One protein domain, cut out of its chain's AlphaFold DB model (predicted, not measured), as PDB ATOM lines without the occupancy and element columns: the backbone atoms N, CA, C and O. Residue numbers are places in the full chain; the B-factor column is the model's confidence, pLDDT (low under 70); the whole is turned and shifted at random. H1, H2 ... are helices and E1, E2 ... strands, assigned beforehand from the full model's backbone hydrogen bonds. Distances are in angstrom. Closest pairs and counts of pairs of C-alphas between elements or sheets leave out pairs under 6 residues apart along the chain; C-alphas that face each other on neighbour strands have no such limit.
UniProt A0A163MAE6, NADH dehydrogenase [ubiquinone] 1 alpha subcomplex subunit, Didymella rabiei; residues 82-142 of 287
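Overview. This is residues 82 to 142 of the 287 residues of the protein "NADH dehydrogenase [ubiquinone] 1 alpha subcomplex subunit" of Didymella rabiei (UniProt A0A163MAE6). A two-stranded hairpin, E1 and E2, has the short helix H1 packed on E2, with short helix H2 beyond H1, away from the hairpin; residues 109 to 115 stick out. The 61 printed residues, under half in named elements, run E1, E2, H1, H2: an antiparallel sheet, E1 - E2, in a mixed class. The whole is only just compact, close to loose, with a radius of gyration of the C-alphas of 12.5 A, and flat, spanning 34 by 27 by 15 A.

Along the chain. E1, residues 88 to 93, begins at C-alpha 88 (227.108, 206.079, 127.326) and spans 17.3 A; E2, residues 101 to 106, spans 16.5 A. H1 is residues 120 to 126; H2, residues 136 to 142, ends at C-alpha 142 (243.777, 199.321, 130.391).

Arrangement. In the hairpin, N 90 and O 104 are within hydrogen-bond range at 2.9 A. The closest C-alphas of E2 and H1, Arg 103 and Leu 126, are 5.6 A apart. H1 and H2 are close but not clearly touching, closest at the C-alphas of Gly 121 and Gln 139, 7.9 A. In both helices every O i to N i+4 pair is within hydrogen-bond range. H2 is apart from E1 and E2.

Size, cuts and confidence. The farthest C-alphas, Leu 96 and Gln 141, are 38.3 A apart. The printed part has no cut; the link E2 to H1 is long. Residues 95, 97 and 98 have pLDDT under 70.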
ATOM      1  N   PHE A  82     231.083 207.742 129.926       89.31
ATOM      2  CA  PHE A  82     231.310 207.312 128.551       89.31
ATOM      3  C   PHE A  82     232.521 206.380 128.471       89.31
ATOM      4  O   PHE A  82     233.423 206.446 129.317       89.31
ATOM      5  N   ASP A  83     232.528 205.501 127.470       90.19
ATOM      6  CA  ASP A  83     233.716 204.735 127.108       90.19
ATOM      7  C   ASP A  83     234.477 205.340 125.922       90.19
ATOM      8  O   ASP A  83     234.037 206.294 125.278       90.19
ATOM      9  N   LEU A  84     235.647 204.770 125.636       89.50
ATOM     10  CA  LEU A  84     236.491 205.161 124.503       89.50
ATOM     11  C   LEU A  84     235.878 204.843 123.122       89.50
ATOM     12  O   LEU A  84     236.439 205.264 122.114       89.50
ATOM     13  N   HIS A  85     234.740 204.141 123.065       85.75
ATOM     14  CA  HIS A  85     234.000 203.828 121.839       85.75
ATOM     15  C   HIS A  85     232.775 204.743 121.630       85.75
ATOM     16  O   HIS A  85     232.088 204.620 120.619       85.75
ATOM     17  N   GLY A  86     232.483 205.652 122.570       86.81
ATOM     18  CA  GLY A  86     231.320 206.545 122.520       86.81
ATOM     19  C   GLY A  86     230.032 205.964 123.119       86.81
ATOM     20  O   GLY A  86     228.988 206.616 123.064       86.81
ATOM     21  N   ASN A  87     230.082 204.778 123.734       90.50
ATOM     22  CA  ASN A  87     228.955 204.228 124.487       90.50
ATOM     23  C   ASN A  87     228.723 205.057 125.758       90.50
ATOM     24  O   ASN A  87     229.681 205.480 126.411       90.50
ATOM     25  N   THR A  88     227.462 205.259 126.152       90.19
ATOM     26  CA  THR A  88     227.108 206.079 127.326       90.19
ATOM     27  C   THR A  88     226.470 205.251 128.437       90.19
ATOM     28  O   THR A  88     225.623 204.393 128.198       90.19
ATOM     29  N   PHE A  89     226.871 205.516 129.678       91.00
ATOM     30  CA  PHE A  89     226.550 204.704 130.849       91.00
ATOM     31  C   PHE A  89     225.855 205.555 131.912       91.00
ATOM     32  O   PHE A  89     226.330 206.628 132.285       91.00
ATOM     33  N   TRP A  90     224.716 205.070 132.398       89.69
ATOM     34  CA  TRP A  90     223.752 205.861 133.159       89.69
ATOM     35  C   TRP A  90     223.283 205.117 134.408       89.69
ATOM     36  O   TRP A  90     223.017 203.914 134.346       89.69
ATOM     37  N   GLU A  91     223.135 205.822 135.535       88.19
ATOM     38  CA  GLU A  91     222.531 205.256 136.745       88.19
ATOM     39  C   GLU A  91     221.385 206.092 137.325       88.19
ATOM     40  O   GLU A  91     221.403 207.326 137.356       88.19
ATOM     41  N   PHE A  92     220.362 205.373 137.789       84.81
ATOM     42  CA  PHE A  92     219.083 205.925 138.217       84.81
ATOM     43  C   PHE A  92     218.523 205.099 139.387       84.81
ATOM     44  O   PHE A  92     218.420 203.875 139.280       84.81
ATOM     45  N   LYS A  93     218.046 205.728 140.466       80.56
ATOM     46  CA  LYS A  93     217.212 205.040 141.480       80.56
ATOM     47  C   LYS A  93     215.855 204.698 140.882       80.56
ATOM     48  O   LYS A  93     215.348 205.477 140.071       80.56
ATOM     49  N   ASP A  94     215.298 203.528 141.196       75.25
ATOM     50  CA  ASP A  94     213.986 203.151 140.659       75.25
ATOM     51  C   ASP A  94     212.836 203.800 141.431       75.25
ATOM     52  O   ASP A  94     212.899 203.938 142.648       75.25
ATOM     53  N   ALA A  95     211.779 204.192 140.721       69.81
ATOM     54  CA  ALA A  95     210.626 204.860 141.320       69.81
ATOM     55  C   ALA A  95     209.812 203.900 142.203       69.81
ATOM     56  O   ALA A  95     209.311 204.302 143.248       69.81
ATOM     57  N   LEU A  96     209.735 202.625 141.805       70.12
ATOM     58  CA  LEU A  96     209.078 201.553 142.566       70.12
ATOM     59  C   LEU A  96     210.037 200.830 143.532       70.12
ATOM     60  O   LEU A  96     209.597 200.196 144.482       70.12
ATOM     61  N   HIS A  97     211.350 200.931 143.303       65.12
ATOM     62  CA  HIS A  97     212.389 200.230 144.068       65.12
ATOM     63  C   HIS A  97     213.540 201.188 144.412       65.12
ATOM     64  O   HIS A  97     214.676 201.007 143.978       65.12
ATOM     65  N   SER A  98     213.244 202.230 145.191       67.38
ATOM     66  CA  SER A  98     214.169 203.334 145.513       67.38
ATOM     67  C   SER A  98     215.466 202.902 146.211       67.38
ATOM     68  O   SER A  98     216.483 203.591 146.102       67.38
ATOM     69  N   MET A  99     215.446 201.739 146.868       70.94
ATOM     70  CA  MET A  99     216.600 201.079 147.491       70.94
ATOM     71  C   MET A  99     217.579 200.456 146.480       70.94
ATOM     72  O   MET A  99     218.709 200.142 146.849       70.94
ATOM     73  N   ARG A 100     217.179 200.262 145.214       80.12
ATOM     74  CA  ARG A 100     218.014 199.669 144.160       80.12
ATOM     75  C   ARG A 100     218.321 200.696 143.072       80.12
ATOM     76  O   ARG A 100     217.462 201.061 142.266       80.12
ATOM     77  N   ASN A 101     219.586 201.104 142.994       82.06
ATOM     78  CA  ASN A 101     220.112 201.771 141.804       82.06
ATOM     79  C   ASN A 101     219.998 200.805 140.610       82.06
ATOM     80  O   ASN A 101     220.327 199.625 140.733       82.06
ATOM     81  N   ARG A 102     219.562 201.299 139.451       86.56
ATOM     82  CA  ARG A 102     219.594 200.584 138.168       86.56
ATOM     83  C   ARG A 102     220.605 201.254 137.252       86.56
ATOM     84  O   ARG A 102     220.618 202.480 137.151       86.56
ATOM     85  N   ARG A 103     221.422 200.435 136.595       89.88
ATOM     86  CA  ARG A 103     222.473 200.853 135.665       89.88
ATOM     87  C   ARG A 103     222.121 200.395 134.259       89.88
ATOM     88  O   ARG A 103     221.607 199.293 134.086       89.88
ATOM     89  N   ILE A 104     222.327 201.273 133.286       89.81
ATOM     90  CA  ILE A 104     221.948 201.075 131.884       89.81
ATOM     91  C   ILE A 104     223.096 201.585 131.016       89.81
ATOM     92  O   ILE A 104     223.619 202.672 131.261       89.81
ATOM     93  N   ALA A 105     223.463 200.817 129.995       91.44
ATOM     94  CA  ALA A 105     224.312 201.287 128.911       91.44
ATOM     95  C   ALA A 105     223.448 201.605 127.682       91.44
ATOM     96  O   ALA A 105     222.486 200.890 127.393       91.44
ATOM     97  N   LYS A 106     223.782 202.685 126.979       89.94
ATOM     98  CA  LYS A 106     223.241 203.050 125.669       89.94
ATOM     99  C   LYS A 106     224.383 203.025 124.660       89.94
ATOM    100  O   LYS A 106     225.368 203.749 124.823       89.94
ATOM    101  N   TYR A 107     224.224 202.192 123.644       90.25
ATOM    102  CA  TYR A 107     225.181 201.995 122.558       90.25
ATOM    103  C   TYR A 107     224.758 202.796 121.320       90.25
ATOM    104  O   TYR A 107     223.666 203.371 121.295       90.25
ATOM    105  N   HIS A 108     225.613 202.867 120.299       85.94
ATOM    106  CA  HIS A 108     225.255 203.537 119.049       85.94
ATOM    107  C   HIS A 108     224.172 202.752 118.289       85.94
ATOM    108  O   HIS A 108     224.249 201.530 118.204       85.94
ATOM    109  N   ARG A 109     223.181 203.445 117.705       85.44
ATOM    110  CA  ARG A 109     222.001 202.810 117.074       85.44
ATOM    111  C   ARG A 109     222.340 201.899 115.884       85.44
ATOM    112  O   ARG A 109     221.542 201.039 115.545       85.44
ATOM    113  N   SER A 110     223.508 202.077 115.263       87.62
ATOM    114  CA  SER A 110     223.988 201.236 114.154       87.62
ATOM    115  C   SER A 110     224.782 199.998 114.593       87.62
ATOM    116  O   SER A 110     225.271 199.273 113.732       87.62
ATOM    117  N   THR A 111     224.997 199.792 115.895       85.44
ATOM    118  CA  THR A 111     225.789 198.670 116.415       85.44
ATOM    119  C   THR A 111     224.857 197.674 117.085       85.44
ATOM    120  O   THR A 111     224.241 197.980 118.107       85.44
ATOM    121  N   HIS A 112     224.763 196.475 116.516       88.38
ATOM    122  CA  HIS A 112     223.961 195.397 117.077       88.38
ATOM    123  C   HIS A 112     224.477 194.981 118.469       88.38
ATOM    124  O   HIS A 112     225.681 194.942 118.725       88.38
ATOM    125  N   TYR A 113     223.552 194.676 119.387       83.12
ATOM    126  CA  TYR A 113     223.836 194.470 120.813       83.12
ATOM    127  C   TYR A 113     224.847 193.354 121.116       83.12
ATOM    128  O   TYR A 113     225.528 193.434 122.140       83.12
ATOM    129  N   GLY A 114     224.955 192.335 120.256       87.56
ATOM    130  CA  GLY A 114     225.921 191.241 120.416       87.56
ATOM    131  C   GLY A 114     227.377 191.650 120.162       87.56
ATOM    132  O   GLY A 114     228.285 191.094 120.774       87.56
ATOM    133  N   ASP A 115     227.597 192.657 119.317       88.81
ATOM    134  CA  ASP A 115     228.920 193.066 118.829       88.81
ATOM    135  C   ASP A 115     229.568 194.161 119.701       88.81
ATOM    136  O   ASP A 115     230.687 194.619 119.449       88.81
ATOM    137  N   VAL A 116     228.875 194.600 120.758       89.00
ATOM    138  CA  VAL A 116     229.326 195.687 121.632       89.00
ATOM    139  C   VAL A 116     230.349 195.193 122.657       89.00
ATOM    140  O   VAL A 116     230.014 194.690 123.731       89.00
ATOM    141  N   ASN A 117     231.629 195.417 122.359       88.94
ATOM    142  CA  ASN A 117     232.736 195.115 123.266       88.94
ATOM    143  C   ASN A 117     232.819 196.112 124.445       88.94
ATOM    144  O   ASN A 117     233.537 197.114 124.405       88.94
ATOM    145  N   VAL A 118     232.073 195.833 125.517       90.19
ATOM    146  CA  VAL A 118     232.093 196.618 126.761       90.19
ATOM    147  C   VAL A 118     233.327 196.272 127.601       90.19
ATOM    148  O   VAL A 118     233.512 195.129 128.013       90.19
ATOM    149  N   SER A 119     234.140 197.278 127.944       91.62
ATOM    150  CA  SER A 119     235.324 197.101 128.806       91.62
ATOM    151  C   SER A 119     234.990 196.406 130.145       91.62
ATOM    152  O   SER A 119     233.968 196.735 130.761       91.62
ATOM    153  N   PRO A 120     235.852 195.511 130.678       92.38
ATOM    154  CA  PRO A 120     235.609 194.811 131.942       92.38
ATOM    155  C   PRO A 120     235.271 195.718 133.135       92.38
ATOM    156  O   PRO A 120     234.440 195.344 133.961       92.38
ATOM    157  N   GLY A 121     235.839 196.928 133.209       93.50
ATOM    158  CA  GLY A 121     235.492 197.908 134.247       93.50
ATOM    159  C   GLY A 121     234.043 198.406 134.144       93.50
ATOM    160  O   GLY A 121     233.358 198.544 135.159       93.50
ATOM    161  N   TRP A 122     233.542 198.605 132.920       92.94
ATOM    162  CA  TRP A 122     232.141 198.955 132.667       92.94
ATOM    163  C   TRP A 122     231.212 197.769 132.937       92.94
ATOM    164  O   TRP A 122     230.170 197.950 133.564       92.94
ATOM    165  N   MET A 123     231.614 196.546 132.572       93.12
ATOM    166  CA  MET A 123     230.857 195.333 132.907       93.12
ATOM    167  C   MET A 123     230.727 195.119 134.423       93.12
ATOM    168  O   MET A 123     229.639 194.800 134.897       93.12
ATOM    169  N   GLN A 124     231.794 195.334 135.200       94.31
ATOM    170  CA  GLN A 124     231.757 195.275 136.670       94.31
ATOM    171  C   GLN A 124     230.817 196.330 137.270       94.31
ATOM    172  O   GLN A 124     230.038 196.040 138.181       94.31
ATOM    173  N   TRP A 125     230.852 197.556 136.742       93.19
ATOM    174  CA  TRP A 125     229.961 198.625 137.185       93.19
ATOM    175  C   TRP A 125     228.488 198.316 136.869       93.19
ATOM    176  O   TRP A 125     227.647 198.412 137.766       93.19
ATOM    177  N   LEU A 126     228.178 197.858 135.647       91.81
ATOM    178  CA  LEU A 126     226.838 197.404 135.239       91.81
ATOM    179  C   LEU A 126     226.335 196.225 136.090       91.81
ATOM    180  O   LEU A 126     225.172 196.201 136.487       91.81
ATOM    181  N   ARG A 127     227.216 195.274 136.429       92.31
ATOM    182  CA  ARG A 127     226.922 194.129 137.315       92.31
ATOM    183  C   ARG A 127     226.898 194.490 138.808       92.31
ATOM    184  O   ARG A 127     226.764 193.598 139.638       92.31
ATOM    185  N   HIS A 128     227.005 195.775 139.159       89.62
ATOM    186  CA  HIS A 128     227.025 196.295 140.533       89.62
ATOM    187  C   HIS A 128     228.168 195.766 141.429       89.62
ATOM    188  O   HIS A 128     228.128 195.974 142.640       89.62
ATOM    189  N   THR A 129     229.216 195.150 140.869       91.81
ATOM    190  CA  THR A 129     230.379 194.682 141.649       91.81
ATOM    191  C   THR A 129     231.360 195.810 141.973       91.81
ATOM    192  O   THR A 129     232.116 195.708 142.933       91.81
ATOM    193  N   ARG A 130     231.341 196.902 141.194       89.94
ATOM    194  CA  ARG A 130     232.095 198.140 141.449       89.94
ATOM    195  C   ARG A 130     231.128 199.289 141.750       89.94
ATOM    196  O   ARG A 130     230.144 199.478 141.029       89.94
ATOM    197  N   PHE A 131     231.399 200.068 142.801       88.38
ATOM    198  CA  PHE A 131     230.558 201.214 143.170       88.38
ATOM    199  C   PHE A 131     230.687 202.357 142.154       88.38
ATOM    200  O   PHE A 131     229.705 202.703 141.499       88.38
ATOM    201  N   GLU A 132     231.890 202.897 141.966       89.56
ATOM    202  CA  GLU A 132     232.140 204.024 141.058       89.56
ATOM    203  C   GLU A 132     232.304 203.569 139.596       89.56
ATOM    204  O   GLU A 132     232.846 202.485 139.360       89.56
ATOM    205  N   PRO A 133     231.880 204.362 138.596       91.06
ATOM    206  CA  PRO A 133     232.185 204.072 137.194       91.06
ATOM    207  C   PRO A 133     233.706 204.097 136.926       91.06
ATOM    208  O   PRO A 133     234.439 204.799 137.628       91.06
ATOM    209  N   PRO A 134     234.217 203.348 135.929       93.12
ATOM    210  CA  PRO A 134     235.615 203.430 135.516       93.12
ATOM    211  C   PRO A 134     235.913 204.776 134.841       93.12
ATOM    212  O   PRO A 134     235.242 205.198 133.897       93.12
ATOM    213  N   THR A 135     236.955 205.450 135.314       93.44
ATOM    214  CA  THR A 135     237.399 206.737 134.775       93.44
ATOM    215  C   THR A 135     238.030 206.596 133.387       93.44
ATOM    216  O   THR A 135     238.517 205.535 132.999       93.44
ATOM    217  N   ILE A 136     238.073 207.696 132.629       91.31
ATOM    218  CA  ILE A 136     238.710 207.743 131.299       91.31
ATOM    219  C   ILE A 136     240.201 207.364 131.393       91.31
ATOM    220  O   ILE A 136     240.726 206.688 130.512       91.31
ATOM    221  N   GLN A 137     240.875 207.749 132.484       93.69
ATOM    222  CA  GLN A 137     242.286 207.425 132.717       93.69
ATOM    223  C   GLN A 137     242.503 205.927 132.964       93.69
ATOM    224  O   GLN A 137     243.405 205.351 132.362       93.69
ATOM    225  N   GLU A 138     241.654 205.268 133.761       93.12
ATOM    226  CA  GLU A 138     241.691 203.804 133.922       93.12
ATOM    227  C   GLU A 138     241.451 203.082 132.587       93.12
ATOM    228  O   GLU A 138     242.135 202.110 132.278       93.12
ATOM    229  N   GLN A 139     240.523 203.574 131.760       92.81
ATOM    230  CA  GLN A 139     240.258 203.000 130.436       92.81
ATOM    231  C   GLN A 139     241.468 203.133 129.491       92.81
ATOM    232  O   GLN A 139     241.800 202.192 128.773       92.81
ATOM    233  N   GLN A 140     242.176 204.268 129.523       94.75
ATOM    234  CA  GLN A 140     243.418 204.466 128.764       94.75
ATOM    235  C   GLN A 140     244.565 203.581 129.282       94.75
ATOM    236  O   GLN A 140     245.286 202.981 128.483       94.75
ATOM    237  N   GLN A 141     244.712 203.454 130.605       95.00
ATOM    238  CA  GLN A 141     245.692 202.560 131.233       95.00
ATOM    239  C   GLN A 141     245.421 201.089 130.894       95.00
ATOM    240  O   GLN A 141     246.363 200.339 130.649       95.00
ATOM    241  N   GLU A 142     244.156 200.675 130.806       92.88
ATOM    242  CA  GLU A 142     243.777 199.321 130.391       92.88
ATOM    243  C   GLU A 142     244.188 199.031 128.935       92.88
ATOM    244  O   GLU A 142     244.765 197.976 128.671       92.88
TER     245      GLU A 142